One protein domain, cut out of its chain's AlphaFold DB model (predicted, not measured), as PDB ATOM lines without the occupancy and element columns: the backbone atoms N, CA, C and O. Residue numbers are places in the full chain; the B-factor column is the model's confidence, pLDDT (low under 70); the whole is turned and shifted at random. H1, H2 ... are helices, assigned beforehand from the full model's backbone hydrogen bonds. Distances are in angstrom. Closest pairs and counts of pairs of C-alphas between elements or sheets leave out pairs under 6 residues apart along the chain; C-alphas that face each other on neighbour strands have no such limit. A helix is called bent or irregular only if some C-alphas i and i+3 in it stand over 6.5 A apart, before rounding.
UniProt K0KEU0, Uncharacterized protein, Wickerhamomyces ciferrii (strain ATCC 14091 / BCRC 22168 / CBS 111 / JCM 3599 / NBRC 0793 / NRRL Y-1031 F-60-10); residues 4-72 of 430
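What this domain is: This is residues 4 to 72 of the 430 residues of an uncharacterized protein of Wickerhamomyces ciferrii (strain ATCC 14091 / BCRC 22168 / CBS 111 / JCM 3599 / NBRC 0793 / NRRL Y-1031 F-60-10) (UniProt K0KEU0). What shape do these atoms make? Two helical legs, the long straight H1 and the bent H3, spread as an open V, and the short H2 sits between them near the V's closed end, folded back along the later part of H1 and crossing H3a. The far parts of both legs stick out: residues 4 to 16 of H1, and residues 67 to 72, of which 67 to 70 belong to H3. What is it built of, and how large is it? The printed part has 69 residues with three named helices, in the order H1, H2, H3, and no named strand; its class is all helix. It is loose, with a radius of gyration of the C-alphas of 15.0 A, and spans 45 by 33 by 19 A.

Where its parts are: Where is the longest helix? H1 is residues 4 to 31, from C-alpha 4 at (40.203, 47.921, 21.483) to C-alpha 31 at (51.815, 30.344, -11.219), 38.9 A. What follows it? H2 is residues 34 to 42, 12.6 A long. H3 is residues 50 to 70, assigned as one helix by its hydrogen bonds but bent: C-alphas 60 and 63 are 6.6 A apart. Where do its arms lie? H3a is residues 50 to 60, 15.4 A, and H3b is residues 63 to 70, 10.3 A, ending with C-alpha 70 at (53.545, 63.639, -18.947).

How they stand to each other: What does H1 touch? With residues 20 to 28 alone it touches H2, and their closest C-alphas, those of Thr 24 and Ala 37, are 4.5 A apart. The two form a helical hairpin, running opposite ways at a shallow tilt of 11 degrees. How does H3 stand to them? H3a touches H2, with the C-alphas of Ala 39 and Ile 53 closest at 5.8 A; they run the same way at a steep tilt of 55 degrees. H3a and H3b are near each other, at a steep tilt of 51 degrees, while H1 is apart from both arms and H2 is apart from H3b. What do the backbones show? In H1, H2, H3a and H3b every O i to N i+4 pair is within hydrogen-bond range.

The domain as a whole: How far does it reach? The two C-alphas farthest apart, those of Asn 4 and Thr 72, are 46.4 A apart; without the stretches that stand free, the body spans 29 by 22 by 17 A. Is there a cut or a long link? The printed part has no cut; the link from H1 to H2 is tight, with 2 residues, and the one from H2 to H3 is short, with 7. Where is confidence low? The mean pLDDT of the printed part is 79.2, and residue 31 and residues 46 to 54 of this predicted model are under 70.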
ATOM      1  N   ASN A   4      40.362  49.289  21.983       92.19
ATOM      2  CA  ASN A   4      40.203  47.921  21.483       92.19
ATOM      3  C   ASN A   4      39.702  47.871  20.029       92.19
ATOM      4  O   ASN A   4      40.131  47.009  19.268       92.19
ATOM      5  N   ILE A   5      38.839  48.805  19.609       89.94
ATOM      6  CA  ILE A   5      38.373  48.887  18.215       89.94
ATOM      7  C   ILE A   5      39.518  49.330  17.298       89.94
ATOM      8  O   ILE A   5      39.679  48.760  16.221       89.94
ATOM      9  N   MET A   6      40.342  50.300  17.713       78.62
ATOM     10  CA  MET A   6      41.505  50.727  16.923       78.62
ATOM     11  C   MET A   6      42.530  49.598  16.779       78.62
ATOM     12  O   MET A   6      42.939  49.307  15.659       78.62
ATOM     13  N   ILE A   7      42.867  48.907  17.874       88.19
ATOM     14  CA  ILE A   7      43.802  47.772  17.862       88.19
ATOM     15  C   ILE A   7      43.291  46.659  16.939       88.19
ATOM     16  O   ILE A   7      44.025  46.208  16.062       88.19
ATOM     17  N   ASN A   8      42.020  46.269  17.063       91.25
ATOM     18  CA  ASN A   8      41.437  45.235  16.205       91.25
ATOM     19  C   ASN A   8      41.391  45.657  14.729       91.25
ATOM     20  O   ASN A   8      41.626  44.831  13.848       91.25
ATOM     21  N   THR A   9      41.147  46.940  14.443       86.25
ATOM     22  CA  THR A   9      41.173  47.475  13.071       86.25
ATOM     23  C   THR A   9      42.585  47.420  12.489       86.25
ATOM     24  O   THR A   9      42.765  46.966  11.360       86.25
ATOM     25  N   SER A  10      43.600  47.812  13.267       83.06
ATOM     26  CA  SER A  10      45.005  47.740  12.859       83.06
ATOM     27  C   SER A  10      45.465  46.302  12.629       83.06
ATOM     28  O   SER A  10      46.065  46.027  11.595       83.06
ATOM     29  N   ILE A  11      45.136  45.374  13.535       91.00
ATOM     30  CA  ILE A  11      45.452  43.946  13.371       91.00
ATOM     31  C   ILE A  11      44.797  43.412  12.095       91.00
ATOM     32  O   ILE A  11      45.476  42.823  11.261       91.00
ATOM     33  N   THR A  12      43.508  43.691  11.884       89.12
ATOM     34  CA  THR A  12      42.778  43.230  10.692       89.12
ATOM     35  C   THR A  12      43.390  43.780   9.401       89.12
ATOM     36  O   THR A  12      43.554  43.037   8.433       89.12
ATOM     37  N   ALA A  13      43.783  45.057   9.384       83.56
ATOM     38  CA  ALA A  13      44.440  45.674   8.235       83.56
ATOM     39  C   ALA A  13      45.813  45.040   7.942       83.56
ATOM     40  O   ALA A  13      46.104  44.715   6.791       83.56
ATOM     41  N   VAL A  14      46.630  44.807   8.977       84.19
ATOM     42  CA  VAL A  14      47.958  44.183   8.847       84.19
ATOM     43  C   VAL A  14      47.842  42.731   8.384       84.19
ATOM     44  O   VAL A  14      48.532  42.331   7.448       84.19
ATOM     45  N   THR A  15      46.939  41.947   8.973       88.44
ATOM     46  CA  THR A  15      46.698  40.556   8.562       88.44
ATOM     47  C   THR A  15      46.167  40.484   7.129       88.44
ATOM     48  O   THR A  15      46.631  39.658   6.345       88.44
ATOM     49  N   SER A  16      45.250  41.379   6.744       84.19
ATOM     50  CA  SER A  16      44.749  41.471   5.365       84.19
ATOM     51  C   SER A  16      45.872  41.780   4.369       84.19
ATOM     52  O   SER A  16      45.969  41.134   3.324       84.19
ATOM     53  N   PHE A  17      46.761  42.715   4.709       84.94
ATOM     54  CA  PHE A  17      47.914  43.069   3.883       84.94
ATOM     55  C   PHE A  17      48.913  41.911   3.738       84.94
ATOM     56  O   PHE A  17      49.329  41.597   2.623       84.94
ATOM     57  N   LEU A  18      49.261  41.234   4.838       85.75
ATOM     58  CA  LEU A  18      50.173  40.082   4.817       85.75
ATOM     59  C   LEU A  18      49.612  38.925   3.987       85.75
ATOM     60  O   LEU A  18      50.343  38.333   3.193       85.75
ATOM     61  N   ASN A  19      48.313  38.648   4.103       87.69
ATOM     62  CA  ASN A  19      47.658  37.621   3.296       87.69
ATOM     63  C   ASN A  19      47.705  37.968   1.801       87.69
ATOM     64  O   ASN A  19      48.056  37.109   0.995       87.69
ATOM     65  N   LYS A  20      47.454  39.235   1.427       87.38
ATOM     66  CA  LYS A  20      47.634  39.699   0.040       87.38
ATOM     67  C   LYS A  20      49.072  39.510  -0.438       87.38
ATOM     68  O   LYS A  20      49.278  39.060  -1.562       87.38
ATOM     69  N   PHE A  21      50.064  39.814   0.398       85.88
ATOM     70  CA  PHE A  21      51.477  39.658   0.048       85.88
ATOM     71  C   PHE A  21      51.859  38.190  -0.192       85.88
ATOM     72  O   PHE A  21      52.473  37.877  -1.212       85.88
ATOM     73  N   ILE A  22      51.446  37.282   0.699       86.69
ATOM     74  CA  ILE A  22      51.689  35.836   0.573       86.69
ATOM     75  C   ILE A  22      51.020  35.281  -0.687       86.69
ATOM     76  O   ILE A  22      51.664  34.573  -1.463       86.69
ATOM     77  N   ASP A  23      49.756  35.629  -0.929       82.19
ATOM     78  CA  ASP A  23      49.023  35.183  -2.116       82.19
ATOM     79  C   ASP A  23      49.658  35.715  -3.408       82.19
ATOM     80  O   ASP A  23      49.790  34.978  -4.384       82.19
ATOM     81  N   THR A  24      50.121  36.969  -3.407       84.38
ATOM     82  CA  THR A  24      50.841  37.569  -4.542       84.38
ATOM     83  C   THR A  24      52.144  36.831  -4.813       84.38
ATOM     84  O   THR A  24      52.431  36.479  -5.956       84.38
ATOM     85  N   TYR A  25      52.928  36.568  -3.765       85.69
ATOM     86  CA  TYR A  25      54.171  35.815  -3.887       85.69
ATOM     87  C   TYR A  25      53.906  34.413  -4.438       85.69
ATOM     88  O   TYR A  25      54.598  33.965  -5.347       85.69
ATOM     89  N   ARG A  26      52.852  33.744  -3.959       81.31
ATOM     90  CA  ARG A  26      52.439  32.428  -4.450       81.31
ATOM     91  C   ARG A  26      52.046  32.464  -5.930       81.31
ATOM     92  O   ARG A  26      52.498  31.601  -6.681       81.31
ATOM     93  N   ALA A  27      51.263  33.454  -6.358       83.88
ATOM     94  CA  ALA A  27      50.866  33.627  -7.756       83.88
ATOM     95  C   ALA A  27      52.077  33.878  -8.675       83.88
ATOM     96  O   ALA A  27      52.207  33.247  -9.726       83.88
ATOM     97  N   LEU A  28      53.018  34.728  -8.248       82.19
ATOM     98  CA  LEU A  28      54.240  35.019  -9.006       82.19
ATOM     99  C   LEU A  28      55.211  33.834  -9.048       82.19
ATOM    100  O   LEU A  28      55.774  33.542 -10.102       82.19
ATOM    101  N   TYR A  29      55.416  33.149  -7.921       80.19
ATOM    102  CA  TYR A  29      56.438  32.110  -7.788       80.19
ATOM    103  C   TYR A  29      55.977  30.753  -8.333       80.19
ATOM    104  O   TYR A  29      56.740  30.073  -9.017       80.19
ATOM    105  N   ILE A  30      54.728  30.365  -8.058       76.25
ATOM    106  CA  ILE A  30      54.176  29.066  -8.469       76.25
ATOM    107  C   ILE A  30      53.477  29.177  -9.826       76.25
ATOM    108  O   ILE A  30      53.720  28.356 -10.706       76.25
ATOM    109  N   GLY A  31      52.619  30.185 -10.003       69.12
ATOM    110  CA  GLY A  31      51.815  30.344 -11.219       69.12
ATOM    111  C   GLY A  31      52.547  31.039 -12.367       69.12
ATOM    112  O   GLY A  31      52.167  30.868 -13.522       69.12
ATOM    113  N   ARG A  32      53.591  31.828 -12.061       74.31
ATOM    114  CA  ARG A  32      54.230  32.777 -12.998       74.31
ATOM    115  C   ARG A  32      53.218  33.697 -13.702       74.31
ATOM    116  O   ARG A  32      53.509  34.220 -14.776       74.31
ATOM    117  N   ASP A  33      52.046  33.914 -13.104       76.12
ATOM    118  CA  ASP A  33      50.987  34.743 -13.680       76.12
ATOM    119  C   ASP A  33      50.949  36.095 -12.960       76.12
ATOM    120  O   ASP A  33      50.390  36.263 -11.873       76.12
ATOM    121  N   ILE A  34      51.587  37.088 -13.585       76.44
ATOM    122  CA  ILE A  34      51.642  38.457 -13.067       76.44
ATOM    123  C   ILE A  34      50.247  39.093 -12.972       76.44
ATOM    124  O   ILE A  34      50.034  39.987 -12.156       76.44
ATOM    125  N   PHE A  35      49.279  38.629 -13.768       72.81
ATOM    126  CA  PHE A  35      47.917  39.148 -13.734       72.81
ATOM    127  C   PHE A  35      47.162  38.601 -12.523       72.81
ATOM    128  O   PHE A  35      46.494  39.365 -11.833       72.81
ATOM    129  N   GLU A  36      47.332  37.326 -12.181       76.19
ATOM    130  CA  GLU A  36      46.745  36.774 -10.954       76.19
ATOM    131  C   GLU A  36      47.286  37.487  -9.705       76.19
ATOM    132  O   GLU A  36      46.520  37.882  -8.822       76.19
ATOM    133  N   ALA A  37      48.593  37.762  -9.683       80.94
ATOM    134  CA  ALA A  37      49.227  38.558  -8.638       80.94
ATOM    135  C   ALA A  37      48.605  39.964  -8.520       80.94
ATOM    136  O   ALA A  37      48.275  40.412  -7.423       80.94
ATOM    137  N   LEU A  38      48.381  40.651  -9.644       75.31
ATOM    138  CA  LEU A  38      47.727  41.963  -9.665       75.31
ATOM    139  C   LEU A  38      46.257  41.901  -9.221       75.31
ATOM    140  O   LEU A  38      45.805  42.783  -8.491       75.31
ATOM    141  N   ALA A  39      45.517  40.859  -9.604       75.25
ATOM    142  CA  ALA A  39      44.121  40.665  -9.206       75.25
ATOM    143  C   ALA A  39      43.961  40.605  -7.679       75.25
ATOM    144  O   ALA A  39      43.054  41.233  -7.129       75.25
ATOM    145  N   ILE A  40      44.890  39.931  -6.990       80.75
ATOM    146  CA  ILE A  40      44.928  39.826  -5.523       80.75
ATOM    147  C   ILE A  40      45.076  41.208  -4.869       80.75
ATOM    148  O   ILE A  40      44.375  41.526  -3.901       80.75
ATOM    149  N   TRP A  41      45.939  42.069  -5.414       79.62
ATOM    150  CA  TRP A  41      46.117  43.430  -4.900       79.62
ATOM    151  C   TRP A  41      44.869  44.287  -5.096       79.62
ATOM    152  O   TRP A  41      44.449  44.969  -4.152       79.62
ATOM    153  N   PHE A  42      44.243  44.184  -6.270       74.94
ATOM    154  CA  PHE A  42      43.025  44.919  -6.611       74.94
ATOM    155  C   PHE A  42      41.746  44.349  -5.980       74.94
ATOM    156  O   PHE A  42      40.706  44.996  -6.060       74.94
ATOM    157  N   GLY A  43      41.815  43.203  -5.292       75.69
ATOM    158  CA  GLY A  43      40.660  42.588  -4.624       75.69
ATOM    159  C   GLY A  43      39.683  41.907  -5.584       75.69
ATOM    160  O   GLY A  43      38.518  41.727  -5.242       75.69
ATOM    161  N   HIS A  44      40.148  41.538  -6.775       77.12
ATOM    162  CA  HIS A  44      39.357  40.826  -7.774       77.12
ATOM    163  C   HIS A  44      39.242  39.340  -7.423       77.12
ATOM    164  O   HIS A  44      40.196  38.727  -6.940       77.12
ATOM    165  N   HIS A  45      38.073  38.742  -7.673       73.12
ATOM    166  CA  HIS A  45      37.884  37.300  -7.503       73.12
ATOM    167  C   HIS A  45      38.813  36.512  -8.441       73.12
ATOM    168  O   HIS A  45      38.980  36.860  -9.613       73.12
ATOM    169  N   ARG A  46      39.406  35.424  -7.928       66.12
ATOM    170  CA  ARG A  46      40.211  34.493  -8.736       66.12
ATOM    171  C   ARG A  46      39.352  33.951  -9.887       66.12
ATOM    172  O   ARG A  46      38.217  33.545  -9.655       66.12
ATOM    173  N   GLY A  47      39.895  33.950 -11.105       63.22
ATOM    174  CA  GLY A  47      39.189  33.504 -12.314       63.22
ATOM    175  C   GLY A  47      38.502  34.608 -13.126       63.22
ATOM    176  O   GLY A  47      37.892  34.293 -14.145       63.22
ATOM    177  N   LEU A  48      38.611  35.882 -12.725       61.28
ATOM    178  CA  LEU A  48      38.264  36.999 -13.609       61.28
ATOM    179  C   LEU A  48      39.144  36.995 -14.859       61.28
ATOM    180  O   LEU A  48      40.322  36.626 -14.813       61.28
ATOM    181  N   ASP A  49      38.549  37.408 -15.974       67.31
ATOM    182  CA  ASP A  49      39.218  37.405 -17.263       67.31
ATOM    183  C   ASP A  49      40.481  38.281 -17.198       67.31
ATOM    184  O   ASP A  49      40.496  39.362 -16.594       67.31
ATOM    185  N   ARG A  50      41.566  37.825 -17.834       66.94
ATOM    186  CA  ARG A  50      42.862  38.529 -17.880       66.94
ATOM    187  C   ARG A  50      42.704  39.981 -18.333       66.94
ATOM    188  O   ARG A  50      43.523  40.834 -17.988       66.94
ATOM    189  N   TYR A  51      41.657  40.269 -19.098       67.12
ATOM    190  CA  TYR A  51      41.328  41.605 -19.570       67.12
ATOM    191  C   TYR A  51      40.844  42.561 -18.468       67.12
ATOM    192  O   TYR A  51      41.313  43.699 -18.440       67.12
ATOM    193  N   ASP A  52      40.003  42.130 -17.524       67.75
ATOM    194  CA  ASP A  52      39.502  42.996 -16.439       67.75
ATOM    195  C   ASP A  52      40.617  43.382 -15.465       67.75
ATOM    196  O   ASP A  52      40.714  44.520 -14.989       67.75
ATOM    197  N   ILE A  53      41.524  42.437 -15.227       67.81
ATOM    198  CA  ILE A  53      42.728  42.646 -14.429       67.81
ATOM    199  C   ILE A  53      43.650  43.652 -15.124       67.81
ATOM    200  O   ILE A  53      44.117  44.598 -14.488       67.81
ATOM    201  N   ARG A  54      43.888  43.495 -16.435       69.19
ATOM    202  CA  ARG A  54      44.674  44.453 -17.234       69.19
ATOM    203  C   ARG A  54      44.069  45.846 -17.202       69.19
ATOM    204  O   ARG A  54      44.797  46.817 -17.021       69.19
ATOM    205  N   GLN A  55      42.754  45.938 -17.342       71.19
ATOM    206  CA  GLN A  55      42.033  47.201 -17.311       71.19
ATOM    207  C   GLN A  55      42.150  47.880 -15.941       71.19
ATOM    208  O   GLN A  55      42.391  49.083 -15.850       71.19
ATOM    209  N   SER A  56      42.048  47.102 -14.864       72.06
ATOM    210  CA  SER A  56      42.206  47.594 -13.494       72.06
ATOM    211  C   SER A  56      43.632  48.060 -13.214       72.06
ATOM    212  O   SER A  56      43.824  49.165 -12.710       72.06
ATOM    213  N   TYR A  57      44.631  47.272 -13.617       76.56
ATOM    214  CA  TYR A  57      46.043  47.650 -13.555       76.56
ATOM    215  C   TYR A  57      46.313  48.951 -14.312       76.56
ATOM    216  O   TYR A  57      46.941  49.872 -13.781       76.56
ATOM    217  N   TYR A  58      45.800  49.044 -15.538       73.56
ATOM    218  CA  TYR A  58      45.964  50.218 -16.377       73.56
ATOM    219  C   TYR A  58      45.394  51.472 -15.692       73.56
ATOM    220  O   TYR A  58      46.063  52.501 -15.598       73.56
ATOM    221  N   ASN A  59      44.191  51.368 -15.128       73.94
ATOM    222  CA  ASN A  59      43.512  52.494 -14.488       73.94
ATOM    223  C   ASN A  59      44.126  52.904 -13.148       73.94
ATOM    224  O   ASN A  59      44.197  54.099 -12.859       73.94
ATOM    225  N   ALA A  60      44.537  51.934 -12.334       77.06
ATOM    226  CA  ALA A  60      44.981  52.180 -10.967       77.06
ATOM    227  C   ALA A  60      46.477  52.497 -10.855       77.06
ATOM    228  O   ALA A  60      46.860  53.255  -9.969       77.06
ATOM    229  N   LEU A  61      47.319  51.933 -11.726       76.56
ATOM    230  CA  LEU A  61      48.776  52.083 -11.647       76.56
ATOM    231  C   LEU A  61      49.347  52.800 -12.862       76.56
ATOM    232  O   LEU A  61      49.993  53.836 -12.714       76.56
ATOM    233  N   TYR A  62      49.092  52.278 -14.061       77.94
ATOM    234  CA  TYR A  62      49.724  52.808 -15.268       77.94
ATOM    235  C   TYR A  62      49.318  54.261 -15.533       77.94
ATOM    236  O   TYR A  62      50.166  55.096 -15.815       77.94
ATOM    237  N   ARG A  63      48.033  54.604 -15.395       76.19
ATOM    238  CA  ARG A  63      47.527  55.937 -15.737       76.19
ATOM    239  C   ARG A  63      47.973  57.053 -14.780       76.19
ATOM    240  O   ARG A  63      48.308  58.132 -15.270       76.19
ATOM    241  N   PRO A  64      48.000  56.866 -13.447       81.31
ATOM    242  CA  PRO A  64      48.642  57.831 -12.558       81.31
ATOM    243  C   PRO A  64      50.124  58.034 -12.888       81.31
ATOM    244  O   PRO A  64      50.567  59.177 -12.957       81.31
ATOM    245  N   LEU A  65      50.860  56.950 -13.159       80.50
ATOM    246  CA  LEU A  65      52.267  57.025 -13.560       80.50
ATOM    247  C   LEU A  65      52.442  57.747 -14.900       80.50
ATOM    248  O   LEU A  65      53.303  58.610 -15.007       80.50
ATOM    249  N   TRP A  66      51.578  57.470 -15.877       82.75
ATOM    250  CA  TRP A  66      51.528  58.177 -17.154       82.75
ATOM    251  C   TRP A  66      51.336  59.677 -16.953       82.75
ATOM    252  O   TRP A  66      52.091  60.477 -17.490       82.75
ATOM    253  N   ARG A  67      50.362  60.075 -16.129       82.88
ATOM    254  CA  ARG A  67      50.121  61.492 -15.827       82.88
ATOM    255  C   ARG A  67      51.345  62.144 -15.194       82.88
ATOM    256  O   ARG A  67      51.698  63.249 -15.587       82.88
ATOM    257  N   LEU A  68      52.007  61.462 -14.261       83.62
ATOM    258  CA  LEU A  68      53.247  61.959 -13.665       83.62
ATOM    259  C   LEU A  68      54.367  62.102 -14.702       83.62
ATOM    260  O   LEU A  68      55.050  63.120 -14.706       83.62
ATOM    261  N   ASP A  69      54.517  61.135 -15.606       81.19
ATOM    262  CA  ASP A  69      55.513  61.195 -16.678       81.19
ATOM    263  C   ASP A  69      55.221  62.346 -17.656       81.19
ATOM    264  O   ASP A  69      56.108  63.147 -17.951       81.19
ATOM    265  N   THR A  70      53.955  62.538 -18.053       85.50
ATOM    266  CA  THR A  70      53.545  63.639 -18.947       85.50
ATOM    267  C   THR A  70      53.792  65.029 -18.364       85.50
ATOM    268  O   THR A  70      54.052  65.961 -19.121       85.50
ATOM    269  N   LEU A  71      53.791  65.191 -17.031       87.69
ATOM    270  CA  LEU A  71      54.164  66.464 -16.394       87.69
ATOM    271  C   LEU A  71      55.627  66.838 -16.665       87.69
ATOM    272  O   LEU A  71      55.982  68.015 -16.603       87.69
ATOM    273  N   THR A  72      56.479  65.860 -16.984       88.69
ATOM    274  CA  THR A  72      57.887  66.104 -17.318       88.69
ATOM    275  C   THR A  72      58.092  66.523 -18.774       88.69
ATOM    276  O   THR A  72      59.132  67.103 -19.089       88.69
TER     277      THR A  72